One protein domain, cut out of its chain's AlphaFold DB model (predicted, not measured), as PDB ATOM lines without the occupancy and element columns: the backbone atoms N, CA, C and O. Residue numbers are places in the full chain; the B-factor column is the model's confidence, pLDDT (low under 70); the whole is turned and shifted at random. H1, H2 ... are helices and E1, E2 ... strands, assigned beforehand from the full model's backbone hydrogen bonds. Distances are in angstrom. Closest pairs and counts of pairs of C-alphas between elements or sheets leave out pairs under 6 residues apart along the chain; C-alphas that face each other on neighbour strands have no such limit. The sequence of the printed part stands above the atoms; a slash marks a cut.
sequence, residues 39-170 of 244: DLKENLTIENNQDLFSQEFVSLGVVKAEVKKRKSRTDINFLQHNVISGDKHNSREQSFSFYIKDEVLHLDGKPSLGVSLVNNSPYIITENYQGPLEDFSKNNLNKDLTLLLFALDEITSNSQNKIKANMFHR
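AT A GLANCE: This is residues 39 to 170 of the 244 residues of an uncharacterized protein of Aliifodinibius halophilus (UniProt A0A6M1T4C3). A single twisted sheet of seven strands has the helix H2 packed on one face and no named helix over the other, while H1, a short helix, only grazes the sheet. The strands follow each other as a meander, each the antiparallel neighbour of the one before, and the tip of the E2 to E3 loop, residues 84 to 90, sticks out. The 132 printed residues hold, along the chain, H1, then E1 to E7, then H2, and the sheet's order is E1 E2 E3 E4 E5 E6 E7, all antiparallel. The class is mixed, helices and strands, with 65 residues, under half, in named elements. The whole is compact, with a radius of gyration of the C-alphas of 15.4 A, yet elongated in outline, 46 by 30 by 29 A.

HOW THE PARTS SIT: In the sheet, E1, residues 62 to 69, and E7, residues 129 to 132, are the edge strands. The inner strands are E2, residues 74 to 80, E3, residues 94 to 101, E4, residues 104 to 107, E5, residues 110 to 118, and E6, residues 121 to 126. From edge to edge the strands' lines turn by 107 degrees, and E5 bends by 52 degrees at residue 113. Each two strands in succession form a hairpin. Pairs within hydrogen-bond range are N 66 and O 77, 2.8 A, for E1 and E2; N 76 and O 98, 2.9 A, for E2 and E3; N 99 and O 106, 2.9 A, for E3 and E4; N 105 and O 115, 2.8 A, for E4 and E5; N 116 and O 123, 2.9 A, for E5 and E6; and N 124 and O 131, 2.8 A, for E6 and E7. H2, residues 143 to 156, is on the sheet; its closest C-alphas to E5 are those of Val 115 and Leu 148, 6.7 A apart. H1, residues 55 to 59, only grazes the sheet with its residues 55 to 58. H1 and H2 are close but not clearly touching, with the C-alphas of Phe 57 and Glu 154 closest, 7.7 A apart. In both helices every O i to N i+4 pair is within hydrogen-bond range.

IN THESE COORDINATES: E3 is 23.0 A from first to last C-alpha, E5 21.3 A, E1 20.3 A, H2 20.1 A, E2 19.5 A and E6 16.5 A. C-alpha 55 begins H1 at (-19.673, 43.013, -35.387), and C-alpha 156 ends H2 at (-8.700, 34.345, -39.535).

THE WHOLE: The C-alphas farthest apart, those of Asn 128 and Arg 170, are 47.4 A apart. The printed part has no cut. The link E2 to E3, 13 residues, is long. Residues 52 to 53 pair with residues 163 to 164, antiparallel. The mean pLDDT of the printed part is 81.9; residues 82 to 94, 138 to 139, 141 and 166 to 170 are under 70.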
ATOM      1  N   ASP A  39      -1.207  29.958 -46.786       90.94
ATOM      2  CA  ASP A  39      -1.046  29.940 -45.325       90.94
ATOM      3  C   ASP A  39      -2.399  29.997 -44.589       90.94
ATOM      4  O   ASP A  39      -2.458  30.176 -43.370       90.94
ATOM      5  N   LEU A  40      -3.520  29.771 -45.294       92.56
ATOM      6  CA  LEU A  40      -4.864  29.856 -44.706       92.56
ATOM      7  C   LEU A  40      -5.042  28.934 -43.493       92.56
ATOM      8  O   LEU A  40      -5.579  29.368 -42.480       92.56
ATOM      9  N   LYS A  41      -4.621  27.663 -43.574       88.81
ATOM     10  CA  LYS A  41      -4.844  26.698 -42.479       88.81
ATOM     11  C   LYS A  41      -4.133  27.086 -41.189       88.81
ATOM     12  O   LYS A  41      -4.678  26.827 -40.118       88.81
ATOM     13  N   GLU A  42      -2.945  27.673 -41.296       88.44
ATOM     14  CA  GLU A  42      -2.146  28.122 -40.152       88.44
ATOM     15  C   GLU A  42      -2.797  29.315 -39.444       88.44
ATOM     16  O   GLU A  42      -2.634  29.486 -38.238       88.44
ATOM     17  N   ASN A  43      -3.597  30.085 -40.183       89.50
ATOM     18  CA  ASN A  43      -4.282  31.280 -39.708       89.50
ATOM     19  C   ASN A  43      -5.753  31.041 -39.324       89.50
ATOM     20  O   ASN A  43      -6.451  31.995 -38.998       89.50
ATOM     21  N   LEU A  44      -6.258  29.799 -39.343       91.81
ATOM     22  CA  LEU A  44      -7.646  29.524 -38.954       91.81
ATOM     23  C   LEU A  44      -7.859  29.687 -37.444       91.81
ATOM     24  O   LEU A  44      -7.316  28.930 -36.641       91.81
ATOM     25  N   THR A  45      -8.750  30.601 -37.073       91.62
ATOM     26  CA  THR A  45      -9.168  30.866 -35.686       91.62
ATOM     27  C   THR A  45     -10.581  30.362 -35.376       91.62
ATOM     28  O   THR A  45     -10.999  30.339 -34.220       91.62
ATOM     29  N   ILE A  46     -11.334  29.945 -36.398       91.00
ATOM     30  CA  ILE A  46     -12.736  29.533 -36.280       91.00
ATOM     31  C   ILE A  46     -12.880  28.137 -35.634       91.00
ATOM     32  O   ILE A  46     -12.342  27.136 -36.114       91.00
ATOM     33  N   GLU A  47     -13.676  28.042 -34.567       90.19
ATOM     34  CA  GLU A  47     -13.987  26.795 -33.858       90.19
ATOM     35  C   GLU A  47     -15.446  26.338 -34.044       90.19
ATOM     36  O   GLU A  47     -16.347  27.112 -34.389       90.19
ATOM     37  N   ASN A  48     -15.695  25.045 -33.807       90.19
ATOM     38  CA  ASN A  48     -17.041  24.479 -33.875       90.19
ATOM     39  C   ASN A  48     -17.896  24.925 -32.678       90.19
ATOM     40  O   ASN A  48     -17.442  24.858 -31.540       90.19
ATOM     41  N   ASN A  49     -19.161  25.270 -32.928       83.62
ATOM     42  CA  ASN A  49     -20.118  25.786 -31.945       83.62
ATOM     43  C   ASN A  49     -19.709  27.111 -31.278       83.62
ATOM     44  O   ASN A  49     -20.202  27.403 -30.190       83.62
ATOM     45  N   GLN A  50     -18.845  27.918 -31.903       88.69
ATOM     46  CA  GLN A  50     -18.520  29.236 -31.354       88.69
ATOM     47  C   GLN A  50     -19.711  30.198 -31.467       88.69
ATOM     48  O   GLN A  50     -20.504  30.113 -32.413       88.69
ATOM     49  N   ASP A  51     -19.789  31.127 -30.517       87.38
ATOM     50  CA  ASP A  51     -20.768  32.215 -30.454       87.38
ATOM     51  C   ASP A  51     -20.114  33.611 -30.476       87.38
ATOM     52  O   ASP A  51     -20.802  34.617 -30.301       87.38
ATOM     53  N   LEU A  52     -18.794  33.673 -30.678       90.62
ATOM     54  CA  LEU A  52     -18.008  34.896 -30.808       90.62
ATOM     55  C   LEU A  52     -17.816  35.229 -32.285       90.62
ATOM     56  O   LEU A  52     -17.236  34.430 -33.016       90.62
ATOM     57  N   PHE A  53     -18.251  36.417 -32.696       88.19
ATOM     58  CA  PHE A  53     -18.146  36.887 -34.076       88.19
ATOM     59  C   PHE A  53     -17.744  38.352 -34.140       88.19
ATOM     60  O   PHE A  53     -17.949  39.104 -33.185       88.19
ATOM     61  N   SER A  54     -17.203  38.770 -35.277       85.12
ATOM     62  CA  SER A  54     -17.073  40.189 -35.602       85.12
ATOM     63  C   SER A  54     -18.439  40.897 -35.579       85.12
ATOM     64  O   SER A  54     -19.500  40.273 -35.725       85.12
ATOM     65  N   GLN A  55     -18.438  42.220 -35.390       76.06
ATOM     66  CA  GLN A  55     -19.673  43.013 -35.387       76.06
ATOM     67  C   GLN A  55     -20.431  42.875 -36.718       76.06
ATOM     68  O   GLN A  55     -21.663  42.900 -36.745       76.06
ATOM     69  N   GLU A  56     -19.704  42.681 -37.812       74.50
ATOM     70  CA  GLU A  56     -20.200  42.475 -39.165       74.50
ATOM     71  C   GLU A  56     -21.027  41.190 -39.244       74.50
ATOM     72  O   GLU A  56     -22.180  41.224 -39.675       74.50
ATOM     73  N   PHE A  57     -20.491  40.070 -38.754       80.25
ATOM     74  CA  PHE A  57     -21.202  38.788 -38.734       80.25
ATOM     75  C   PHE A  57     -22.412  38.812 -37.798       80.25
ATOM     76  O   PHE A  57     -23.478  38.311 -38.162       80.25
ATOM     77  N   VAL A  58     -22.301  39.468 -36.639       78.81
ATOM     78  CA  VAL A  58     -23.463  39.661 -35.760       78.81
ATOM     79  C   VAL A  58     -24.539  40.523 -36.432       78.81
ATOM     80  O   VAL A  58     -25.723  40.206 -36.339       78.81
ATOM     81  N   SER A  59     -24.154  41.557 -37.186       71.31
ATOM     82  CA  SER A  59     -25.084  42.402 -37.960       71.31
ATOM     83  C   SER A  59     -25.747  41.657 -39.125       71.31
ATOM     84  O   SER A  59     -26.852  42.004 -39.550       71.31
ATOM     85  N   LEU A  60     -25.103  40.602 -39.630       71.94
ATOM     86  CA  LEU A  60     -25.693  39.645 -40.568       71.94
ATOM     87  C   LEU A  60     -26.612  38.623 -39.875       71.94
ATOM     88  O   LEU A  60     -27.114  37.714 -40.534       71.94
ATOM     89  N   GLY A  61     -26.848  38.750 -38.567       73.62
ATOM     90  CA  GLY A  61     -27.713  37.863 -37.795       73.62
ATOM     91  C   GLY A  61     -27.077  36.514 -37.468       73.62
ATOM     92  O   GLY A  61     -27.796  35.592 -37.079       73.62
ATOM     93  N   VAL A  62     -25.757  36.371 -37.640       82.69
ATOM     94  CA  VAL A  62     -25.043  35.135 -37.313       82.69
ATOM     95  C   VAL A  62     -25.018  34.952 -35.804       82.69
ATOM     96  O   VAL A  62     -24.608  35.832 -35.051       82.69
ATOM     97  N   VAL A  63     -25.461  33.778 -35.368       83.81
ATOM     98  CA  VAL A  63     -25.558  33.423 -33.948       83.81
ATOM     99  C   VAL A  63     -24.633  32.288 -33.553       83.81
ATOM    100  O   VAL A  63     -24.339  32.117 -32.371       83.81
ATOM    101  N   LYS A  64     -24.203  31.484 -34.527       88.69
ATOM    102  CA  LYS A  64     -23.438  30.268 -34.282       88.69
ATOM    103  C   LYS A  64     -22.686  29.845 -35.537       88.69
ATOM    104  O   LYS A  64     -23.213  29.960 -36.639       88.69
ATOM    105  N   ALA A  65     -21.492  29.289 -35.362       92.00
ATOM    106  CA  ALA A  65     -20.762  28.615 -36.427       92.00
ATOM    107  C   ALA A  65     -20.727  27.110 -36.167       92.00
ATOM    108  O   ALA A  65     -20.440  26.659 -35.056       92.00
ATOM    109  N   GLU A  66     -20.978  26.323 -37.204       93.44
ATOM    110  CA  GLU A  66     -20.776  24.880 -37.201       93.44
ATOM    111  C   GLU A  66     -19.598  24.538 -38.104       93.44
ATOM    112  O   GLU A  66     -19.629  24.785 -39.309       93.44
ATOM    113  N   VAL A  67     -18.561  23.941 -37.521       95.25
ATOM    114  CA  VAL A  67     -17.335  23.571 -38.230       95.25
ATOM    115  C   VAL A  67     -17.206  22.053 -38.227       95.25
ATOM    116  O   VAL A  67     -17.105  21.424 -37.170       95.25
ATOM    117  N   LYS A  68     -17.195  21.444 -39.416       95.69
ATOM    118  CA  LYS A  68     -17.085  19.988 -39.599       95.69
ATOM    119  C   LYS A  68     -15.828  19.657 -40.397       95.69
ATOM    120  O   LYS A  68     -15.776  19.842 -41.611       95.69
ATOM    121  N   LYS A  69     -14.816  19.121 -39.714       93.75
ATOM    122  CA  LYS A  69     -13.581  18.634 -40.346       93.75
ATOM    123  C   LYS A  69     -13.830  17.264 -40.987       93.75
ATOM    124  O   LYS A  69     -14.228  16.321 -40.306       93.75
ATOM    125  N   ARG A  70     -13.593  17.148 -42.293       93.00
ATOM    126  CA  ARG A  70     -13.603  15.888 -43.055       93.00
ATOM    127  C   ARG A  70     -12.181  15.534 -43.488       93.00
ATOM    128  O   ARG A  70     -11.274  16.350 -43.390       93.00
ATOM    129  N   LYS A  71     -11.995  14.325 -44.029       90.56
ATOM    130  CA  LYS A  71     -10.680  13.860 -44.511       90.56
ATOM    131  C   LYS A  71     -10.054  14.779 -45.568       90.56
ATOM    132  O   LYS A  71      -8.842  14.918 -45.587       90.56
ATOM    133  N   SER A  72     -10.868  15.372 -46.443       90.81
ATOM    134  CA  SER A  72     -10.403  16.146 -47.605       90.81
ATOM    135  C   SER A  72     -10.817  17.618 -47.600       90.81
ATOM    136  O   SER A  72     -10.449  18.346 -48.516       90.81
ATOM    137  N   ARG A  73     -11.617  18.058 -46.622       94.25
ATOM    138  CA  ARG A  73     -12.100  19.442 -46.534       94.25
ATOM    139  C   ARG A  73     -12.602  19.783 -45.136       94.25
ATOM    140  O   ARG A  73     -12.981  18.884 -44.387       94.25
ATOM    141  N   THR A  74     -12.693  21.068 -44.828       95.69
ATOM    142  CA  THR A  74     -13.378  21.579 -43.632       95.69
ATOM    143  C   THR A  74     -14.631  22.322 -44.067       95.69
ATOM    144  O   THR A  74     -14.515  23.287 -44.809       95.69
ATOM    145  N   ASP A  75     -15.809  21.890 -43.625       96.00
ATOM    146  CA  ASP A  75     -17.055  22.631 -43.854       96.00
ATOM    147  C   ASP A  75     -17.259  23.657 -42.734       96.00
ATOM    148  O   ASP A  75     -17.053  23.326 -41.563       96.00
ATOM    149  N   ILE A  76     -17.696  24.863 -43.087       95.69
ATOM    150  CA  ILE A  76     -17.996  25.955 -42.156       95.69
ATOM    151  C   ILE A  76     -19.385  26.483 -42.495       95.69
ATOM    152  O   ILE A  76     -19.630  26.928 -43.614       95.69
ATOM    153  N   ASN A  77     -20.300  26.426 -41.537       93.62
ATOM    154  CA  ASN A  77     -21.663  26.900 -41.706       93.62
ATOM    155  C   ASN A  77     -21.979  27.951 -40.643       93.62
ATOM    156  O   ASN A  77     -21.992  27.638 -39.454       93.62
ATOM    157  N   PHE A  78     -22.239  29.183 -41.065       90.31
ATOM    158  CA  PHE A  78     -22.666  30.255 -40.169       90.31
ATOM    159  C   PHE A  78     -24.189  30.284 -40.117       90.31
ATOM    160  O   PHE A  78     -24.834  30.616 -41.110       90.31
ATOM    161  N   LEU A  79     -24.752  29.906 -38.973       86.19
ATOM    162  CA  LEU A  79     -26.188  29.886 -38.733       86.19
ATOM    163  C   LEU A  79     -26.680  31.287 -38.398       86.19
ATOM    164  O   LEU A  79     -26.129  31.951 -37.516       86.19
ATOM    165  N   GLN A  80     -27.746  31.700 -39.073       79.50
ATOM    166  CA  GLN A  80     -28.400  32.977 -38.860       79.50
ATOM    167  C   GLN A  80     -29.756  32.773 -38.194       79.50
ATOM    168  O   GLN A  80     -30.558  31.933 -38.614       79.50
ATOM    169  N   HIS A  81     -30.046  33.593 -37.189       70.62
ATOM    170  CA  HIS A  81     -31.402  33.735 -36.677       70.62
ATOM    171  C   HIS A  81     -32.031  34.988 -37.280       70.62
ATOM    172  O   HIS A  81     -31.758  36.104 -36.847       70.62
ATOM    173  N   ASN A  82     -32.931  34.796 -38.241       54.41
ATOM    174  CA  ASN A  82     -33.854  35.852 -38.638       54.41
ATOM    175  C   ASN A  82     -35.026  35.830 -37.659       54.41
ATOM    176  O   ASN A  82     -35.916  34.993 -37.786       54.41
ATOM    177  N   VAL A  83     -35.029  36.719 -36.667       45.31
ATOM    178  CA  VAL A  83     -36.226  36.911 -35.844       45.31
ATOM    179  C   VAL A  83     -37.118  37.914 -36.558       45.31
ATOM    180  O   VAL A  83     -36.888  39.115 -36.491       45.31
ATOM    181  N   ILE A  84     -38.107  37.398 -37.283       36.34
ATOM    182  CA  ILE A  84     -39.177  38.196 -37.879       36.34
ATOM    183  C   ILE A  84     -40.344  38.179 -36.882       36.34
ATOM    184  O   ILE A  84     -40.830  37.111 -36.517       36.34
ATOM    185  N   SER A  85     -40.749  39.360 -36.409       34.34
ATOM    186  CA  SER A  85     -42.004  39.606 -35.676       34.34
ATOM    187  C   SER A  85     -42.211  38.862 -34.341       34.34
ATOM    188  O   SER A  85     -43.339  38.560 -33.969       34.34
ATOM    189  N   GLY A  86     -41.152  38.587 -33.569       36.12
ATOM    190  CA  GLY A  86     -41.272  38.166 -32.158       36.12
ATOM    191  C   GLY A  86     -41.850  36.764 -31.898       36.12
ATOM    192  O   GLY A  86     -41.752  36.278 -30.767       36.12
ATOM    193  N   ASP A  87     -42.356  36.081 -32.921       32.78
ATOM    194  CA  ASP A  87     -42.737  34.679 -32.858       32.78
ATOM    195  C   ASP A  87     -41.551  33.780 -33.217       32.78
ATOM    196  O   ASP A  87     -40.843  33.983 -34.203       32.78
ATOM    197  N   LYS A  88     -41.361  32.707 -32.438       39.53
ATOM    198  CA  LYS A  88     -40.518  31.556 -32.817       39.53
ATOM    199  C   LYS A  88     -41.202  30.765 -33.939       39.53
ATOM    200  O   LYS A  88     -41.466  29.572 -33.805       39.53
ATOM    201  N   HIS A  89     -41.565  31.421 -35.031       35.94
ATOM    202  CA  HIS A  89     -42.213  30.774 -36.154       35.94
ATOM    203  C   HIS A  89     -41.156  30.298 -37.133       35.94
ATOM    204  O   HIS A  89     -40.738  31.086 -37.964       35.94
ATOM    205  N   ASN A  90     -40.744  29.024 -37.007       41.38
ATOM    206  CA  ASN A  90     -40.189  28.136 -38.050       41.38
ATOM    207  C   ASN A  90     -39.474  28.813 -39.240       41.38
ATOM    208  O   ASN A  90     -39.609  28.407 -40.397       41.38
ATOM    209  N   SER A  91     -38.685  29.844 -38.970       41.16
ATOM    210  CA  SER A  91     -37.872  30.532 -39.947       41.16
ATOM    211  C   SER A  91     -36.723  29.582 -40.193       41.16
ATOM    212  O   SER A  91     -35.871  29.437 -39.318       41.16
ATOM    213  N   ARG A  92     -36.760  28.856 -41.322       46.19
ATOM    214  CA  ARG A  92     -35.634  28.044 -41.801       46.19
ATOM    215  C   ARG A  92     -34.360  28.817 -41.489       46.19
ATOM    216  O   ARG A  92     -34.222  29.927 -42.003       46.19
ATOM    217  N   GLU A  93     -33.519  28.270 -40.614       54.84
ATOM    218  CA  GLU A  93     -32.219  28.848 -40.293       54.84
ATOM    219  C   GLU A  93     -31.545  29.161 -41.629       54.84
ATOM    220  O   GLU A  93     -31.280  28.262 -42.430       54.84
ATOM    221  N   GLN A  94     -31.411  30.450 -41.940       64.31
ATOM    222  CA  GLN A  94     -30.638  30.848 -43.102       64.31
ATOM    223  C   GLN A  94     -29.182  30.659 -42.714       64.31
ATOM    224  O   GLN A  94     -28.805  30.872 -41.560       64.31
ATOM    225  N   SER A  95     -28.371  30.175 -43.644       79.94
ATOM    226  CA  SER A  95     -26.971  29.962 -43.352       79.94
ATOM    227  C   SER A  95     -26.095  30.297 -44.540       79.94
ATOM    228  O   SER A  95     -26.471  30.112 -45.700       79.94
ATOM    229  N   PHE A  96     -24.901  30.787 -44.228       84.38
ATOM    230  CA  PHE A  96     -23.825  30.897 -45.197       84.38
ATOM    231  C   PHE A  96     -22.937  29.670 -45.047       84.38
ATOM    232  O   PHE A  96     -22.358  29.435 -43.986       84.38
ATOM    233  N   SER A  97     -22.862  28.873 -46.109       92.19
ATOM    234  CA  SER A  97     -22.084  27.640 -46.141       92.19
ATOM    235  C   SER A  97     -20.829  27.828 -46.979       92.19
ATOM    236  O   SER A  97     -20.890  28.207 -48.149       92.19
ATOM    237  N   PHE A  98     -19.694  27.523 -46.366       95.81
ATOM    238  CA  PHE A  98     -18.372  27.570 -46.964       95.81
ATOM    239  C   PHE A  98     -17.663  26.234 -46.771       95.81
ATOM    240  O   PHE A  98     -18.000  25.444 -45.884       95.81
ATOM    241  N   TYR A  99     -16.634  25.990 -47.573       96.69
ATOM    242  CA  TYR A  99     -15.720  24.885 -47.329       96.69
ATOM    243  C   TYR A  99     -14.282  25.275 -47.652       96.69
ATOM    244  O   TYR A  99     -14.024  26.024 -48.588       96.69
ATOM    245  N   ILE A 100     -13.340  24.728 -46.890       96.88
ATOM    246  CA  ILE A 100     -11.909  24.854 -47.147       96.88
ATOM    247  C   ILE A 100     -11.418  23.553 -47.757       96.88
ATOM    248  O   ILE A 100     -11.541  22.494 -47.133       96.88
ATOM    249  N   LYS A 101     -10.837  23.632 -48.950       95.00
ATOM    250  CA  LYS A 101     -10.182  22.516 -49.634       95.00
ATOM    251  C   LYS A 101      -8.847  23.012 -50.174       95.00
ATOM    252  O   LYS A 101      -8.799  24.096 -50.730       95.00
ATOM    253  N   ASP A 102      -7.783  22.239 -49.965       92.56
ATOM    254  CA  ASP A 102      -6.441  22.576 -50.464       92.56
ATOM    255  C   ASP A 102      -6.004  24.010 -50.088       92.56
ATOM    256  O   ASP A 102      -5.401  24.719 -50.877       92.56
ATOM    257  N   GLU A 103      -6.354  24.433 -48.861       94.50
ATOM    258  CA  GLU A 103      -6.053  25.768 -48.296       94.50
ATOM    259  C   GLU A 103      -6.765  26.939 -48.974       94.50
ATOM    260  O   GLU A 103      -6.459  28.097 -48.710       94.50
ATOM    261  N   VAL A 104      -7.790  26.650 -49.767       96.69
ATOM    262  CA  VAL A 104      -8.658  27.647 -50.385       96.69
ATOM    263  C   VAL A 104     -10.042  27.574 -49.754       96.69
ATOM    264  O   VAL A 104     -10.641  26.501 -49.655       96.69
ATOM    265  N   LEU A 105     -10.549  28.724 -49.312       97.56
ATOM    266  CA  LEU A 105     -11.922  28.915 -48.865       97.56
ATOM    267  C   LEU A 105     -12.828  29.128 -50.077       97.56
ATOM    268  O   LEU A 105     -12.590  30.013 -50.895       97.56
ATOM    269  N   HIS A 106     -13.906  28.361 -50.148       97.00
ATOM    270  CA  HIS A 106     -14.898  28.412 -51.213       97.00
ATOM    271  C   HIS A 106     -16.299  28.612 -50.656       97.00
ATOM    272  O   HIS A 106     -16.610  28.186 -49.540       97.00
ATOM    273  N   LEU A 107     -17.164  29.209 -51.473       93.00
ATOM    274  CA  LEU A 107     -18.592  29.281 -51.199       93.00
ATOM    275  C   LEU A 107     -19.251  27.988 -51.691       93.00
ATOM    276  O   LEU A 107     -18.958  27.521 -52.798       93.00
ATOM    277  N   ASP A 108     -20.150  27.413 -50.893       90.31
ATOM    278  CA  ASP A 108     -20.851  26.201 -51.307       90.31
ATOM    279  C   ASP A 108     -21.669  26.442 -52.589       90.31
ATOM    280  O   ASP A 108     -22.290  27.489 -52.783       90.31
ATOM    281  N   GLY A 109     -21.602  25.489 -53.518       89.31
ATOM    282  CA  GLY A 109     -22.178  25.623 -54.859       89.31
ATOM    283  C   GLY A 109     -21.401  26.510 -55.849       89.31
ATOM    284  O   GLY A 109     -21.837  26.616 -56.995       89.31
ATOM    285  N   LYS A 110     -20.261  27.118 -55.472       92.19
ATOM    286  CA  LYS A 110     -19.414  27.937 -56.374       92.19
ATOM    287  C   LYS A 110     -17.929  27.552 -56.302       92.19
ATOM    288  O   LYS A 110     -17.112  28.345 -55.843       92.19
ATOM    289  N   PRO A 111     -17.547  26.357 -56.786       90.12
ATOM    290  CA  PRO A 111     -16.187  25.837 -56.627       90.12
ATOM    291  C   PRO A 111     -15.116  26.606 -57.410       90.12
ATOM    292  O   PRO A 111     -13.954  26.571 -57.017       90.12
ATOM    293  N   SER A 112     -15.483  27.300 -58.493       90.81
ATOM    294  CA  SER A 112     -14.546  28.109 -59.283       90.81
ATOM    295  C   SER A 112     -14.261  29.485 -58.678       90.81
ATOM    296  O   SER A 112     -13.445  30.229 -59.214       90.81
ATOM    297  N   LEU A 113     -14.906  29.815 -57.557       93.44
ATOM    298  CA  LEU A 113     -14.677  31.026 -56.790       93.44
ATOM    299  C   LEU A 113     -14.075  30.648 -55.435       93.44
ATOM    300  O   LEU A 113     -14.676  29.902 -54.659       93.44
ATOM    301  N   GLY A 114     -12.888  31.165 -55.147       95.25
ATOM    302  CA  GLY A 114     -12.188  30.897 -53.906       95.25
ATOM    303  C   GLY A 114     -11.328  32.064 -53.453       95.25
ATOM    304  O   GLY A 114     -10.961  32.942 -54.234       95.25
ATOM    305  N   VAL A 115     -11.016  32.062 -52.166       96.31
ATOM    306  CA  VAL A 115     -10.069  32.987 -51.550       96.31
ATOM    307  C   VAL A 115      -9.139  32.213 -50.624       96.31
ATOM    308  O   VAL A 115      -9.535  31.221 -50.014       96.31
ATOM    309  N   SER A 116      -7.893  32.642 -50.529       96.75
ATOM    310  CA  SER A 116      -6.901  32.088 -49.612       96.75
ATOM    311  C   SER A 116      -6.075  33.222 -49.008       96.75
ATOM    312  O   SER A 116      -6.374  34.400 -49.221       96.75
ATOM    313  N   LEU A 117      -5.046  32.864 -48.255       94.44
ATOM    314  CA  LEU A 117      -4.018  33.772 -47.785       94.44
ATOM    315  C   LEU A 117      -2.673  33.370 -48.402       94.44
ATOM    316  O   LEU A 117      -2.388  32.186 -48.604       94.44
ATOM    317  N   VAL A 118      -1.881  34.382 -48.752       91.94
ATOM    318  CA  VAL A 118      -0.465  34.254 -49.105       91.94
ATOM    319  C   VAL A 118       0.275  35.356 -48.364       91.94
ATOM    320  O   VAL A 118      -0.017  36.534 -48.574       91.94
ATOM    321  N   ASN A 119       1.223  34.992 -47.499       88.19
ATOM    322  CA  ASN A 119       1.918  35.929 -46.613       88.19
ATOM    323  C   ASN A 119       0.927  36.785 -45.806       88.19
ATOM    324  O   ASN A 119       1.035  38.014 -45.763       88.19
ATOM    325  N   ASN A 120      -0.080  36.132 -45.221       85.50
ATOM    326  CA  ASN A 120      -1.147  36.766 -44.442       85.50
ATOM    327  C   ASN A 120      -1.957  37.845 -45.200       85.50
ATOM    328  O   ASN A 120      -2.604  38.692 -44.586       85.50
ATOM    329  N   SER A 121      -1.921  37.836 -46.536       87.69
ATOM    330  CA  SER A 121      -2.648  38.781 -47.391       87.69
ATOM    331  C   SER A 121      -3.684  38.053 -48.255       87.69
ATOM    332  O   SER A 121      -3.383  36.968 -48.764       87.69
ATOM    333  N   PRO A 122      -4.897  38.612 -48.453       92.38
ATOM    334  CA  PRO A 122      -5.941  37.954 -49.233       92.38
ATOM    335  C   PRO A 122      -5.521  37.678 -50.680       92.38
ATOM    336  O   PRO A 122      -5.093  38.574 -51.409       92.38
ATOM    337  N   TYR A 123      -5.718  36.434 -51.106       94.31
ATOM    338  CA  TYR A 123      -5.421  35.945 -52.445       94.31
ATOM    339  C   TYR A 123      -6.707  35.446 -53.108       94.31
ATOM    340  O   TYR A 123      -7.390  34.577 -52.566       94.31
ATOM    341  N   ILE A 124      -7.063  35.994 -54.269       94.56
ATOM    342  CA  ILE A 124      -8.292  35.649 -54.991       94.56
ATOM    343  C   ILE A 124      -8.004  34.556 -56.015       94.56
ATOM    344  O   ILE A 124      -7.021  34.622 -56.749       94.56
ATOM    345  N   ILE A 125      -8.918  33.588 -56.109       94.38
ATOM    346  CA  ILE A 125      -8.908  32.512 -57.097       94.38
ATOM    347  C   ILE A 125     -10.260  32.504 -57.815       94.38
ATOM    348  O   ILE A 125     -11.305  32.228 -57.226       94.38
ATOM    349  N   THR A 126     -10.242  32.817 -59.105       91.94
ATOM    350  CA  THR A 126     -11.385  32.727 -60.021       91.94
ATOM    351  C   THR A 126     -10.958  32.058 -61.327       91.94
ATOM    352  O   THR A 126      -9.766  31.861 -61.563       91.94
ATOM    353  N   GLU A 127     -11.908  31.778 -62.221       88.38
ATOM    354  CA  GLU A 127     -11.617  31.251 -63.566       88.38
ATOM    355  C   GLU A 127     -10.688  32.163 -64.382       88.38
ATOM    356  O   GLU A 127      -9.850  31.672 -65.131       88.38
ATOM    357  N   ASN A 128     -10.805  33.485 -64.213       88.44
ATOM    358  CA  ASN A 128     -10.113  34.477 -65.047       88.44
ATOM    359  C   ASN A 128      -9.006  35.238 -64.308       88.44
ATOM    360  O   ASN A 128      -8.409  36.156 -64.866       88.44
ATOM    361  N   TYR A 129      -8.772  34.926 -63.034       90.75
ATOM    362  CA  TYR A 129      -7.827  35.660 -62.203       90.75
ATOM    363  C   TYR A 129      -7.353  34.818 -61.028       90.75
ATOM    364  O   TYR A 129      -8.174  34.261 -60.296       90.75
ATOM    365  N   GLN A 130      -6.040  34.806 -60.812       93.06
ATOM    366  CA  GLN A 130      -5.405  34.282 -59.610       93.06
ATOM    367  C   GLN A 130      -4.317  35.255 -59.165       93.06
ATOM    368  O   GLN A 130      -3.318  35.418 -59.867       93.06
ATOM    369  N   GLY A 131      -4.494  35.905 -58.021       91.81
ATOM    370  CA  GLY A 131      -3.582  36.963 -57.598       91.81
ATOM    371  C   GLY A 131      -3.961  37.609 -56.266       91.81
ATOM    372  O   GLY A 131      -4.993  37.263 -55.683       91.81
ATOM    373  N   PRO A 132      -3.119  38.525 -55.768       91.56
ATOM    374  CA  PRO A 132      -3.392  39.256 -54.538       91.56
ATOM    375  C   PRO A 132      -4.595  40.195 -54.714       91.56
ATOM    376  O   PRO A 132      -4.801  40.779 -55.773       91.56
ATOM    377  N   LEU A 133      -5.400  40.374 -53.663       88.31
ATOM    378  CA  LEU A 133      -6.608  41.211 -53.707       88.31
ATOM    379  C   LEU A 133      -6.351  42.645 -54.207       88.31
ATOM    380  O   LEU A 133      -7.223  43.222 -54.856       88.31
ATOM    381  N   GLU A 134      -5.176  43.206 -53.923       84.38
ATOM    382  CA  GLU A 134      -4.783  44.563 -54.325       84.38
ATOM    383  C   GLU A 134      -4.737  44.764 -55.849       84.38
ATOM    384  O   GLU A 134      -5.116  45.827 -56.342       84.38
ATOM    385  N   ASP A 135      -4.373  43.715 -56.591       86.62
ATOM    386  CA  ASP A 135      -4.284  43.727 -58.053       86.62
ATOM    387  C   ASP A 135      -5.618  43.347 -58.719       86.62
ATOM    388  O   ASP A 135      -5.739  43.337 -59.950       86.62
ATOM    389  N   PHE A 136      -6.643  42.999 -57.934       85.38
ATOM    390  CA  PHE A 136      -7.924  42.568 -58.476       85.38
ATOM    391  C   PHE A 136      -8.748  43.750 -58.991       85.38
ATOM    392  O   PHE A 136      -9.040  44.716 -58.283       85.38
ATOM    393  N   SER A 137      -9.195  43.653 -60.247       80.62
ATOM    394  CA  SER A 137     -10.010  44.696 -60.872       80.62
ATOM    395  C   SER A 137     -11.330  44.913 -60.130       80.62
ATOM    396  O   SER A 137     -12.153  44.001 -60.000       80.62
ATOM    397  N   LYS A 138     -11.585  46.172 -59.749       69.12
ATOM    398  CA  LYS A 138     -12.798  46.586 -59.023       69.12
ATOM    399  C   LYS A 138     -14.105  46.228 -59.750       69.12
ATOM    400  O   LYS A 138     -15.140  46.051 -59.112       69.12
ATOM    401  N   ASN A 139     -14.056  46.096 -61.077       67.00
ATOM    402  CA  ASN A 139     -15.222  45.815 -61.920       67.00
ATOM    403  C   ASN A 139     -15.622  44.330 -61.939       67.00
ATOM    404  O   ASN A 139     -16.730  44.010 -62.361       67.00
ATOM    405  N   ASN A 140     -14.753  43.433 -61.464       70.44
ATOM    406  CA  ASN A 140     -14.996  41.986 -61.450       70.44
ATOM    407  C   ASN A 140     -15.521  41.484 -60.094       70.44
ATOM    408  O   ASN A 140     -15.679  40.279 -59.889       70.44
ATOM    409  N   LEU A 141     -15.794  42.396 -59.156       69.81
ATOM    410  CA  LEU A 141     -16.328  42.051 -57.845       69.81
ATOM    411  C   LEU A 141     -17.824  41.800 -57.904       69.81
ATOM    412  O   LEU A 141     -18.608  42.596 -58.420       69.81
ATOM    413  N   ASN A 142     -18.218  40.697 -57.286       80.19
ATOM    414  CA  ASN A 142     -19.607  40.336 -57.093       80.19
ATOM    415  C   ASN A 142     -19.885  40.077 -55.604       80.19
ATOM    416  O   ASN A 142     -18.983  40.037 -54.758       80.19
ATOM    417  N   LYS A 143     -21.168  39.904 -55.285       78.50
ATOM    418  CA  LYS A 143     -21.643  39.643 -53.921       78.50
ATOM    419  C   LYS A 143     -21.000  38.407 -53.282       78.50
ATOM    420  O   LYS A 143     -20.783  38.403 -52.078       78.50
ATOM    421  N   ASP A 144     -20.686  37.385 -54.075       86.94
ATOM    422  CA  ASP A 144     -20.186  36.102 -53.579       86.94
ATOM    423  C   ASP A 144     -18.714  36.201 -53.188       86.94
ATOM    424  O   ASP A 144     -18.327  35.721 -52.128       86.94
ATOM    425  N   LEU A 145     -17.908  36.890 -54.003       88.00
ATOM    426  CA  LEU A 145     -16.512  37.177 -53.677       88.00
ATOM    427  C   LEU A 145     -16.425  38.071 -52.440       88.00
ATOM    428  O   LEU A 145     -15.590  37.851 -51.572       88.00
ATOM    429  N   THR A 146     -17.323  39.049 -52.326       83.44
ATOM    430  CA  THR A 146     -17.351  39.921 -51.147       83.44
ATOM    431  C   THR A 146     -17.714  39.138 -49.884       83.44
ATOM    432  O   THR A 146     -17.067  39.295 -48.855       83.44
ATOM    433  N   LEU A 147     -18.705  38.245 -49.971       85.75
ATOM    434  CA  LEU A 147     -19.064  37.342 -48.879       85.75
ATOM    435  C   LEU A 147     -17.905  36.401 -48.501       85.75
ATOM    436  O   LEU A 147     -17.693  36.143 -47.320       85.75
ATOM    437  N   LEU A 148     -17.135  35.921 -49.480       91.88
ATOM    438  CA  LEU A 148     -15.940  35.113 -49.234       91.88
ATOM    439  C   LEU A 148     -14.838  35.880 -48.516       91.88
ATOM    440  O   LEU A 148     -14.225  35.323 -47.617       91.88
ATOM    441  N   LEU A 149     -14.603  37.142 -48.876       91.38
ATOM    442  CA  LEU A 149     -13.626  37.988 -48.187       91.38
ATOM    443  C   LEU A 149     -14.042  38.257 -46.736       91.38
ATOM    444  O   LEU A 149     -13.200  38.190 -45.849       91.38
ATOM    445  N   PHE A 150     -15.337  38.469 -46.479       87.44
ATOM    446  CA  PHE A 150     -15.856  38.557 -45.111       87.44
ATOM    447  C   PHE A 150     -15.667  37.267 -44.330       87.44
ATOM    448  O   PHE A 150     -15.221  37.295 -43.189       87.44
ATOM    449  N   ALA A 151     -15.994  36.129 -44.938       92.38
ATOM    450  CA  ALA A 151     -15.785  34.842 -44.299       92.38
ATOM    451  C   ALA A 151     -14.301  34.569 -44.048       92.38
ATOM    452  O   ALA A 151     -13.975  34.048 -42.991       92.38
ATOM    453  N   LEU A 152     -13.416  34.945 -44.974       94.62
ATOM    454  CA  LEU A 152     -11.972  34.821 -44.813       94.62
ATOM    455  C   LEU A 152     -11.485  35.611 -43.596       94.62
ATOM    456  O   LEU A 152     -10.801  35.040 -42.760       94.62
ATOM    457  N   ASP A 153     -11.882  36.877 -43.480       91.06
ATOM    458  CA  ASP A 153     -11.534  37.738 -42.345       91.06
ATOM    459  C   ASP A 153     -12.123  37.217 -41.019       91.06
ATOM    460  O   ASP A 153     -11.442  37.132 -39.998       91.06
ATOM    461  N   GLU A 154     -13.375  36.755 -41.022       91.81
ATOM    462  CA  GLU A 154     -14.008  36.185 -39.829       91.81
ATOM    463  C   GLU A 154     -13.291  34.917 -39.345       91.81
ATOM    464  O   GLU A 154     -13.112  34.727 -38.140       91.81
ATOM    465  N   ILE A 155     -12.867  34.040 -40.260       93.56
ATOM    466  CA  ILE A 155     -12.225  32.774 -39.886       93.56
ATOM    467  C   ILE A 155     -10.735  32.909 -39.569       93.56
ATOM    468  O   ILE A 155     -10.159  31.923 -39.107       93.56
ATOM    469  N   THR A 156     -10.123  34.072 -39.814       92.62
ATOM    470  CA  THR A 156      -8.700  34.345 -39.535       92.62
ATOM    471  C   THR A 156      -8.483  35.421 -38.472       92.62
ATOM    472  O   THR A 156      -7.400  35.522 -37.896       92.62
ATOM    473  N   SER A 157      -9.508  36.212 -38.145       87.12
ATOM    474  CA  SER A 157      -9.426  37.264 -37.131       87.12
ATOM    475  C   SER A 157      -9.263  36.715 -35.711       87.12
ATOM    476  O   SER A 157      -9.805  35.673 -35.328       87.12
ATOM    477  N   ASN A 158      -8.514  37.456 -34.890       81.56
ATOM    478  CA  ASN A 158      -8.299  37.140 -33.481       81.56
ATOM    479  C   ASN A 158      -9.601  37.306 -32.672       81.56
ATOM    480  O   ASN A 158     -10.344  38.271 -32.853       81.56
ATOM    481  N   SER A 159      -9.840  36.397 -31.723       76.25
ATOM    482  CA  SER A 159     -11.004  36.402 -30.831       76.25
ATOM    483  C   SER A 159     -11.147  37.668 -29.977       76.25
ATOM    484  O   SER A 159     -12.260  37.981 -29.564       76.25
ATOM    485  N   GLN A 160     -10.073  38.431 -29.743       76.00
ATOM    486  CA  GLN A 160     -10.127  39.698 -28.997       76.00
ATOM    487  C   GLN A 160     -11.004  40.771 -29.661       76.00
ATOM    488  O   GLN A 160     -11.538  41.629 -28.961       76.00
ATOM    489  N   ASN A 161     -11.186  40.705 -30.983       74.31
ATOM    490  CA  ASN A 161     -12.014  41.649 -31.742       74.31
ATOM    491  C   ASN A 161     -13.453  41.146 -31.944       74.31
ATOM    492  O   ASN A 161     -14.230  41.767 -32.668       74.31
ATOM    493  N   LYS A 162     -13.809  40.011 -31.329       85.06
ATOM    494  CA  LYS A 162     -15.108  39.361 -31.493       85.06
ATOM    495  C   LYS A 162     -16.003  39.598 -30.282       85.06
ATOM    496  O   LYS A 162     -15.558  39.627 -29.136       85.06
ATOM    497  N   ILE A 163     -17.297  39.721 -30.539       81.62
ATOM    498  CA  ILE A 163     -18.345  39.900 -29.536       81.62
ATOM    499  C   ILE A 163     -19.251  38.671 -29.506       81.62
ATOM    500  O   ILE A 163     -19.435  37.993 -30.516       81.62
ATOM    501  N   LYS A 164     -19.839  38.365 -28.344       82.62
ATOM    502  CA  LYS A 164     -20.812  37.270 -28.251       82.62
ATOM    503  C   LYS A 164     -22.100  37.649 -28.972       82.62
ATOM    504  O   LYS A 164     -22.713  38.662 -28.632       82.62
ATOM    505  N   ALA A 165     -22.568  36.796 -29.877       74.94
ATOM    506  CA  ALA A 165     -23.808  37.017 -30.619       74.94
ATOM    507  C   ALA A 165     -25.043  37.158 -29.707       74.94
ATOM    508  O   ALA A 165     -25.992  37.867 -30.033       74.94
ATOM    509  N   ASN A 166     -25.029  36.528 -28.527       64.44
ATOM    510  CA  ASN A 166     -26.129  36.583 -27.560       64.44
ATOM    511  C   ASN A 166     -26.222  37.897 -26.756       64.44
ATOM    512  O   ASN A 166     -27.182  38.060 -26.000       64.44
ATOM    513  N   MET A 167     -25.287  38.845 -26.913       51.09
ATOM    514  CA  MET A 167     -25.339  40.134 -26.205       51.09
ATOM    515  C   MET A 167     -26.398  41.112 -26.747       51.09
ATOM    516  O   MET A 167     -26.706  42.092 -26.075       51.09
ATOM    517  N   PHE A 168     -27.038  40.834 -27.888       50.72
ATOM    518  CA  PHE A 168     -28.105  41.680 -28.449       50.72
ATOM    519  C   PHE A 168     -29.523  41.312 -27.961       50.72
ATOM    520  O   PHE A 168     -30.504  41.405 -28.699       50.72
ATOM    521  N   HIS A 169     -29.676  40.906 -26.696       38.78
ATOM    522  CA  HIS A 169     -30.981  40.568 -26.118       38.78
ATOM    523  C   HIS A 169     -31.566  41.678 -25.222       38.78
ATOM    524  O   HIS A 169     -31.056  41.970 -24.147       38.78
ATOM    525  N   ARG A 170     -32.737  42.184 -25.652       35.56
ATOM    526  CA  ARG A 170     -33.801  42.871 -24.882       35.56
ATOM    527  C   ARG A 170     -33.406  44.112 -24.066       35.56
ATOM    528  O   ARG A 170     -33.144  44.028 -22.872       35.56
TER     529      ARG A 170